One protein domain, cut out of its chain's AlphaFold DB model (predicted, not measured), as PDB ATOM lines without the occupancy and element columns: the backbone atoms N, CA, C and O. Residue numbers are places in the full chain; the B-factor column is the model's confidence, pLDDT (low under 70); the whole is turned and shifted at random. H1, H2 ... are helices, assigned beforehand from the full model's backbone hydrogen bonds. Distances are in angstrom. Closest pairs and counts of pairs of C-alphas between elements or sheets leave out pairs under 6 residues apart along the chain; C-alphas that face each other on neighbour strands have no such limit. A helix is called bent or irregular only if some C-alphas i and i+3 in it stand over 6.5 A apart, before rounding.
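AT A GLANCE: This is residues 2 to 61 of the 237 residues of an uncharacterized protein of Kribbella sp. NEAU-THZ 27 (UniProt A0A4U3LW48). One long helix, H5, is bent into an L, and three short helices, H1, H2 and H3, sit in its crook: H1 and H2 pack on arm H5b, H3 on arm H5a. H4 lies beyond the first end of H5a, at one end of the long axis. The 60 printed residues hold five named helices, H1 to H5 in order, and no named strand; the class is all helix. The whole is compact, with a radius of gyration of the C-alphas of 11.8 A, but elongated, spanning 36 by 19 by 15 A.

IN THESE COORDINATES: Find C-alpha 2 at (153.065, 218.977, 165.456); from there H1 runs through residues 2 to 9, 10.7 A. Next come H2, residues 11 to 15, H3, residues 17 to 22, and H4, residues 26 to 32. H5, residues 36 to 60, was assigned as one helix by its hydrogen bonds but is bent: C-alphas 45 and 48 are 7.6 A apart. Its arm H5a, residues 36 to 45, spans 16.0 A and is irregular, with C-alphas 42 and 45 6.8 A apart. Arm H5b, residues 48 to 60, spans 18.2 A and ends at C-alpha 60, (162.143, 210.939, 180.944).

HOW THE PARTS SIT: H5a and H5b are about perpendicular, at 85 degrees. Look at Leu 8 and Ala 54: H1 touches H5b there, closest C-alphas 4.1 A apart, at a steep tilt of 60 degrees. H2 touches residues 50 to 55 of H5b alone, closest at Ala 11 and Ala 54, 5.7 A between C-alphas. H3 touches H5a, the C-alphas of Gly 21 and Gly 36 coming within 3.6 A. H4 is close to H5a but not clearly touching, closest at the C-alphas of Gln 29 and Gly 36, 7.5 A. Every O i to N i+4 pair is within hydrogen-bond range in H1, H4 and H5b, against 1 of 2 in H3, 4 of 6 in H5a and 0 of 1 in H2, where 2 of 2 O i to N i+3 pairs are.

THE WHOLE: The C-alphas farthest apart are those of Gly 33 and Gly 60, 36.9 A. The printed part has no cut, and its four links are tight. The model's pLDDT is under 70 at residue 2 and residues 58 to 61.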
ATOM      1  N   ALA A   2     154.208 219.752 164.936       67.94
ATOM      2  CA  ALA A   2     153.065 218.977 165.456       67.94
ATOM      3  C   ALA A   2     153.192 217.437 165.344       67.94
ATOM      4  O   ALA A   2     152.894 216.734 166.299       67.94
ATOM      5  N   LEU A   3     153.683 216.915 164.213       76.88
ATOM      6  CA  LEU A   3     153.758 215.466 163.971       76.88
ATOM      7  C   LEU A   3     154.805 214.754 164.843       76.88
ATOM      8  O   LEU A   3     154.517 213.720 165.430       76.88
ATOM      9  N   ALA A   4     156.011 215.321 164.953       74.69
ATOM     10  CA  ALA A   4     157.068 214.752 165.789       74.69
ATOM     11  C   ALA A   4     156.684 214.778 167.277       74.69
ATOM     12  O   ALA A   4     156.890 213.784 167.956       74.69
ATOM     13  N   GLY A   5     156.074 215.870 167.759       75.50
ATOM     14  CA  GLY A   5     155.558 215.945 169.130       75.50
ATOM     15  C   GLY A   5     154.503 214.874 169.409       75.50
ATOM     16  O   GLY A   5     154.653 214.113 170.355       75.50
ATOM     17  N   ALA A   6     153.517 214.723 168.519       79.56
ATOM     18  CA  ALA A   6     152.492 213.688 168.655       79.56
ATOM     19  C   ALA A   6     153.083 212.267 168.717       79.56
ATOM     20  O   ALA A   6     152.659 211.470 169.544       79.56
ATOM     21  N   ILE A   7     154.090 211.962 167.888       82.44
ATOM     22  CA  ILE A   7     154.787 210.663 167.904       82.44
ATOM     23  C   ILE A   7     155.571 210.447 169.206       82.44
ATOM     24  O   ILE A   7     155.621 209.325 169.705       82.44
ATOM     25  N   LEU A   8     156.202 211.496 169.741       79.62
ATOM     26  CA  LEU A   8     156.931 211.411 171.008       79.62
ATOM     27  C   LEU A   8     155.979 211.184 172.190       79.62
ATOM     28  O   LEU A   8     156.304 210.395 173.075       79.62
ATOM     29  N   ASP A   9     154.805 211.816 172.176       76.19
ATOM     30  CA  ASP A   9     153.800 211.707 173.238       76.19
ATOM     31  C   ASP A   9     152.962 210.414 173.150       76.19
ATOM     32  O   ASP A   9     152.503 209.903 174.172       76.19
ATOM     33  N   ASP A  10     152.794 209.846 171.950       79.25
ATOM     34  CA  ASP A  10     152.138 208.556 171.715       79.25
ATOM     35  C   ASP A  10     152.895 207.724 170.663       79.25
ATOM     36  O   ASP A  10     152.606 207.745 169.462       79.25
ATOM     37  N   ALA A  11     153.841 206.909 171.139       82.38
ATOM     38  CA  ALA A  11     154.642 206.026 170.292       82.38
ATOM     39  C   ALA A  11     153.797 205.011 169.492       82.38
ATOM     40  O   ALA A  11     154.255 204.526 168.455       82.38
ATOM     41  N   SER A  12     152.567 204.701 169.929       82.75
ATOM     42  CA  SER A  12     151.684 203.754 169.233       82.75
ATOM     43  C   SER A  12     151.157 204.294 167.901       82.75
ATOM     44  O   SER A  12     150.651 203.529 167.078       82.75
ATOM     45  N   LEU A  13     151.282 205.603 167.650       83.44
ATOM     46  CA  LEU A  13     150.972 206.201 166.350       83.44
ATOM     47  C   LEU A  13     151.858 205.625 165.237       83.44
ATOM     48  O   LEU A  13     151.401 205.491 164.105       83.44
ATOM     49  N   LEU A  14     153.082 205.193 165.559       81.88
ATOM     50  CA  LEU A  14     153.988 204.521 164.617       81.88
ATOM     51  C   LEU A  14     153.503 203.130 164.179       81.88
ATOM     52  O   LEU A  14     154.044 202.578 163.221       81.88
ATOM     53  N   ASP A  15     152.497 202.573 164.855       83.75
ATOM     54  CA  ASP A  15     151.854 201.302 164.507       83.75
ATOM     55  C   ASP A  15     150.482 201.506 163.838       83.75
ATOM     56  O   ASP A  15     149.838 200.543 163.414       83.75
ATOM     57  N   ARG A  16     150.030 202.764 163.721       84.56
ATOM     58  CA  ARG A  16     148.731 203.167 163.162       84.56
ATOM     59  C   ARG A  16     148.929 204.172 162.022       84.56
ATOM     60  O   ARG A  16     148.636 205.357 162.174       84.56
ATOM     61  N   PRO A  17     149.413 203.723 160.854       70.69
ATOM     62  CA  PRO A  17     149.799 204.607 159.751       70.69
ATOM     63  C   PRO A  17     148.663 205.514 159.248       70.69
ATOM     64  O   PRO A  17     148.900 206.663 158.882       70.69
ATOM     65  N   GLN A  18     147.417 205.045 159.300       76.56
ATOM     66  CA  GLN A  18     146.235 205.851 158.984       76.56
ATOM     67  C   GLN A  18     146.053 207.071 159.907       76.56
ATOM     68  O   GLN A  18     145.569 208.107 159.452       76.56
ATOM     69  N   ASP A  19     146.485 206.978 161.167       81.94
ATOM     70  CA  ASP A  19     146.344 208.051 162.153       81.94
ATOM     71  C   ASP A  19     147.456 209.098 161.976       81.94
ATOM     72  O   ASP A  19     147.208 210.293 162.115       81.94
ATOM     73  N   LEU A  20     148.662 208.679 161.571       79.12
ATOM     74  CA  LEU A  20     149.782 209.580 161.258       79.12
ATOM     75  C   LEU A  20     149.469 210.527 160.099       79.12
ATOM     76  O   LEU A  20     149.736 211.727 160.183       79.12
ATOM     77  N   GLY A  21     148.871 209.996 159.028       78.00
ATOM     78  CA  GLY A  21     148.451 210.800 157.884       78.00
ATOM     79  C   GLY A  21     147.403 211.853 158.257       78.00
ATOM     80  O   GLY A  21     147.418 212.952 157.711       78.00
ATOM     81  N   ALA A  22     146.533 211.554 159.225       82.38
ATOM     82  CA  ALA A  22     145.495 212.472 159.694       82.38
ATOM     83  C   ALA A  22     146.035 213.625 160.567       82.38
ATOM     84  O   ALA A  22     145.371 214.651 160.702       82.38
ATOM     85  N   LEU A  23     147.240 213.488 161.134       82.06
ATOM     86  CA  LEU A  23     147.881 214.527 161.954       82.06
ATOM     87  C   LEU A  23     148.498 215.663 161.127       82.06
ATOM     88  O   LEU A  23     148.817 216.724 161.669       82.06
ATOM     89  N   VAL A  24     148.683 215.465 159.821       82.56
ATOM     90  CA  VAL A  24     149.160 216.512 158.914       82.56
ATOM     91  C   VAL A  24     147.951 217.289 158.384       82.56
ATOM     92  O   VAL A  24     147.071 216.673 157.787       82.56
ATOM     93  N   PRO A  25     147.882 218.624 158.539       84.31
ATOM     94  CA  PRO A  25     146.742 219.401 158.059       84.31
ATOM     95  C   PRO A  25     146.463 219.171 156.567       84.31
ATOM     96  O   PRO A  25     147.375 219.273 155.747       84.31
ATOM     97  N   GLU A  26     145.202 218.931 156.200       82.50
ATOM     98  CA  GLU A  26     144.786 218.647 154.813       82.50
ATOM     99  C   GLU A  26     145.256 219.730 153.827       82.50
ATOM    100  O   GLU A  26     145.742 219.427 152.741       82.50
ATOM    101  N   ALA A  27     145.222 221.003 154.237       83.88
ATOM    102  CA  ALA A  27     145.714 222.119 153.427       83.88
ATOM    103  C   ALA A  27     147.203 221.990 153.054       83.88
ATOM    104  O   ALA A  27     147.594 222.358 151.948       83.88
ATOM    105  N   PHE A  28     148.033 221.451 153.954       83.12
ATOM    106  CA  PHE A  28     149.445 221.183 153.680       83.12
ATOM    107  C   PHE A  28     149.597 219.999 152.721       83.12
ATOM    108  O   PHE A  28     150.374 220.077 151.772       83.12
ATOM    109  N   GLN A  29     148.816 218.935 152.926       83.25
ATOM    110  CA  GLN A  29     148.821 217.764 152.048       83.25
ATOM    111  C   GLN A  29     148.495 218.160 150.600       83.25
ATOM    112  O   GLN A  29     149.278 217.896 149.691       83.25
ATOM    113  N   VAL A  30     147.406 218.910 150.401       87.00
ATOM    114  CA  VAL A  30     146.980 219.401 149.082       87.00
ATOM    115  C   VAL A  30     148.021 220.331 148.453       87.00
ATOM    116  O   VAL A  30     148.337 220.180 147.274       87.00
ATOM    117  N   ALA A  31     148.588 221.269 149.220       89.38
ATOM    118  CA  ALA A  31     149.575 222.225 148.707       89.38
ATOM    119  C   ALA A  31     150.875 221.562 148.220       89.38
ATOM    120  O   ALA A  31     151.544 222.100 147.336       89.38
ATOM    121  N   HIS A  32     151.223 220.403 148.781       86.25
ATOM    122  CA  HIS A  32     152.447 219.672 148.462       86.25
ATOM    123  C   HIS A  32     152.209 218.399 147.639       86.25
ATOM    124  O   HIS A  32     153.163 217.675 147.367       86.25
ATOM    125  N   GLY A  33     150.969 218.137 147.209       87.94
ATOM    126  CA  GLY A  33     150.626 216.936 146.444       87.94
ATOM    127  C   GLY A  33     150.858 215.639 147.222       87.94
ATOM    128  O   GLY A  33     151.155 214.616 146.614       87.94
ATOM    129  N   LEU A  34     150.759 215.701 148.550       84.62
ATOM    130  CA  LEU A  34     150.921 214.568 149.449       84.62
ATOM    131  C   LEU A  34     149.556 213.972 149.787       84.62
ATOM    132  O   LEU A  34     148.544 214.667 149.864       84.62
ATOM    133  N   THR A  35     149.551 212.682 150.062       84.75
ATOM    134  CA  THR A  35     148.467 211.955 150.711       84.75
ATOM    135  C   THR A  35     148.875 211.600 152.139       84.75
ATOM    136  O   THR A  35     150.059 211.583 152.482       84.75
ATOM    137  N   GLY A  36     147.907 211.224 152.977       75.19
ATOM    138  CA  GLY A  36     148.214 210.639 154.284       75.19
ATOM    139  C   GLY A  36     149.108 209.392 154.194       75.19
ATOM    140  O   GLY A  36     149.845 209.108 155.131       75.19
ATOM    141  N   LEU A  37     149.096 208.681 153.059       81.06
ATOM    142  CA  LEU A  37     149.969 207.533 152.807       81.06
ATOM    143  C   LEU A  37     151.422 207.963 152.549       81.06
ATOM    144  O   LEU A  37     152.345 207.304 153.020       81.06
ATOM    145  N   ASP A  38     151.631 209.082 151.853       83.81
ATOM    146  CA  ASP A  38     152.972 209.611 151.569       83.81
ATOM    147  C   ASP A  38     153.674 210.046 152.860       83.81
ATOM    148  O   ASP A  38     154.863 209.805 153.038       83.81
ATOM    149  N   VAL A  39     152.916 210.586 153.821       78.25
ATOM    150  CA  VAL A  39     153.418 210.900 155.169       78.25
ATOM    151  C   VAL A  39     153.979 209.651 155.857       78.25
ATOM    152  O   VAL A  39     155.037 209.710 156.476       78.25
ATOM    153  N   VAL A  40     153.301 208.508 155.731       81.38
ATOM    154  CA  VAL A  40     153.756 207.237 156.313       81.38
ATOM    155  C   VAL A  40     155.034 206.753 155.633       81.38
ATOM    156  O   VAL A  40     155.977 206.367 156.320       81.38
ATOM    157  N   VAL A  41     155.090 206.810 154.298       85.75
ATOM    158  CA  VAL A  41     156.270 206.402 153.514       85.75
ATOM    159  C   VAL A  41     157.507 207.215 153.904       85.75
ATOM    160  O   VAL A  41     158.586 206.645 154.042       85.75
ATOM    161  N   GLU A  42     157.350 208.518 154.139       85.75
ATOM    162  CA  GLU A  42     158.448 209.403 154.550       85.75
ATOM    163  C   GLU A  42     158.901 209.180 156.006       85.75
ATOM    164  O   GLU A  42     160.068 209.399 156.338       85.75
ATOM    165  N   ILE A  43     158.010 208.724 156.895       83.88
ATOM    166  CA  ILE A  43     158.338 208.435 158.304       83.88
ATOM    167  C   ILE A  43     158.978 207.055 158.470       83.88
ATOM    168  O   ILE A  43     159.785 206.873 159.383       83.88
ATOM    169  N   GLU A  44     158.656 206.089 157.606       87.12
ATOM    170  CA  GLU A  44     159.107 204.697 157.737       87.12
ATOM    171  C   GLU A  44     160.634 204.552 157.928       87.12
ATOM    172  O   GLU A  44     161.046 203.838 158.846       87.12
ATOM    173  N   PRO A  45     161.506 205.273 157.189       91.62
ATOM    174  CA  PRO A  45     162.954 205.215 157.407       91.62
ATOM    175  C   PRO A  45     163.394 205.701 158.797       91.62
ATOM    176  O   PRO A  45     164.445 205.298 159.295       91.62
ATOM    177  N   LEU A  46     162.602 206.572 159.425       86.81
ATOM    178  CA  LEU A  46     162.861 207.160 160.739       86.81
ATOM    179  C   LEU A  46     162.160 206.407 161.874       86.81
ATOM    180  O   LEU A  46     162.438 206.688 163.039       86.81
ATOM    181  N   ARG A  47     161.286 205.438 161.570       86.62
ATOM    182  CA  ARG A  47     160.407 204.770 162.542       86.62
ATOM    183  C   ARG A  47     161.162 204.236 163.753       86.62
ATOM    184  O   ARG A  47     160.805 204.561 164.877       86.62
ATOM    185  N   ALA A  48     162.251 203.496 163.542       85.00
ATOM    186  CA  ALA A  48     163.047 202.942 164.641       85.00
ATOM    187  C   ALA A  48     163.687 204.028 165.527       85.00
ATOM    188  O   ALA A  48     163.722 203.884 166.747       85.00
ATOM    189  N   GLN A  49     164.165 205.124 164.930       87.12
ATOM    190  CA  GLN A  49     164.759 206.242 165.671       87.12
ATOM    191  C   GLN A  49     163.690 207.002 166.458       87.12
ATOM    192  O   GLN A  49     163.889 207.302 167.631       87.12
ATOM    193  N   LEU A  50     162.535 207.252 165.840       85.06
ATOM    194  CA  LEU A  50     161.391 207.889 166.483       85.06
ATOM    195  C   LEU A  50     160.821 207.031 167.614       85.06
ATOM    196  O   LEU A  50     160.485 207.582 168.652       85.06
ATOM    197  N   SER A  51     160.776 205.702 167.474       83.06
ATOM    198  CA  SER A  51     160.378 204.807 168.567       83.06
ATOM    199  C   SER A  51     161.339 204.889 169.750       83.06
ATOM    200  O   SER A  51     160.889 204.957 170.888       83.06
ATOM    201  N   VAL A  52     162.656 204.899 169.510       82.50
ATOM    202  CA  VAL A  52     163.651 205.047 170.586       82.50
ATOM    203  C   VAL A  52     163.509 206.408 171.257       82.50
ATOM    204  O   VAL A  52     163.416 206.457 172.479       82.50
ATOM    205  N   LEU A  53     163.405 207.485 170.477       81.38
ATOM    206  CA  LEU A  53     163.211 208.836 171.002       81.38
ATOM    207  C   LEU A  53     161.900 208.972 171.776       81.38
ATOM    208  O   LEU A  53     161.904 209.586 172.832       81.38
ATOM    209  N   ALA A  54     160.803 208.377 171.309       78.25
ATOM    210  CA  ALA A  54     159.526 208.385 172.016       78.25
ATOM    211  C   ALA A  54     159.609 207.574 173.314       78.25
ATOM    212  O   ALA A  54     159.133 208.014 174.350       78.25
ATOM    213  N   ILE A  55     160.279 206.418 173.310       74.06
ATOM    214  CA  ILE A  55     160.507 205.629 174.526       74.06
ATOM    215  C   ILE A  55     161.397 206.388 175.516       74.06
ATOM    216  O   ILE A  55     161.131 206.352 176.713       74.06
ATOM    217  N   GLU A  56     162.459 207.049 175.058       71.94
ATOM    218  CA  GLU A  56     163.334 207.868 175.904       71.94
ATOM    219  C   GLU A  56     162.608 209.110 176.432       71.94
ATOM    220  O   GLU A  56     162.709 209.405 177.622       71.94
ATOM    221  N   HIS A  57     161.810 209.768 175.588       72.62
ATOM    222  CA  HIS A  57     160.929 210.880 175.949       72.62
ATOM    223  C   HIS A  57     159.920 210.450 177.007       72.62
ATOM    224  O   HIS A  57     159.848 211.081 178.050       72.62
ATOM    225  N   LEU A  58     159.232 209.321 176.822       67.44
ATOM    226  CA  LEU A  58     158.281 208.767 177.790       67.44
ATOM    227  C   LEU A  58     158.959 208.273 179.078       67.44
ATOM    228  O   LEU A  58     158.381 208.384 180.154       67.44
ATOM    229  N   LYS A  59     160.189 207.746 179.001       62.62
ATOM    230  CA  LYS A  59     160.983 207.350 180.181       62.62
ATOM    231  C   LYS A  59     161.479 208.551 180.986       62.62
ATOM    232  O   LYS A  59     161.633 208.430 182.198       62.62
ATOM    233  N   GLY A  60     161.762 209.670 180.322       58.91
ATOM    234  CA  GLY A  60     162.143 210.939 180.944       58.91
ATOM    235  C   GLY A  60     160.955 211.846 181.273       58.91
ATOM    236  O   GLY A  60     161.119 212.813 182.017       58.91
ATOM    237  N   ALA A  61     159.764 211.548 180.744       66.00
ATOM    238  CA  ALA A  61     158.573 212.356 180.926       66.00
ATOM    239  C   ALA A  61     158.144 212.294 182.387       66.00
ATOM    240  O   ALA A  61     157.620 211.297 182.888       66.00
TER     241      ALA A  61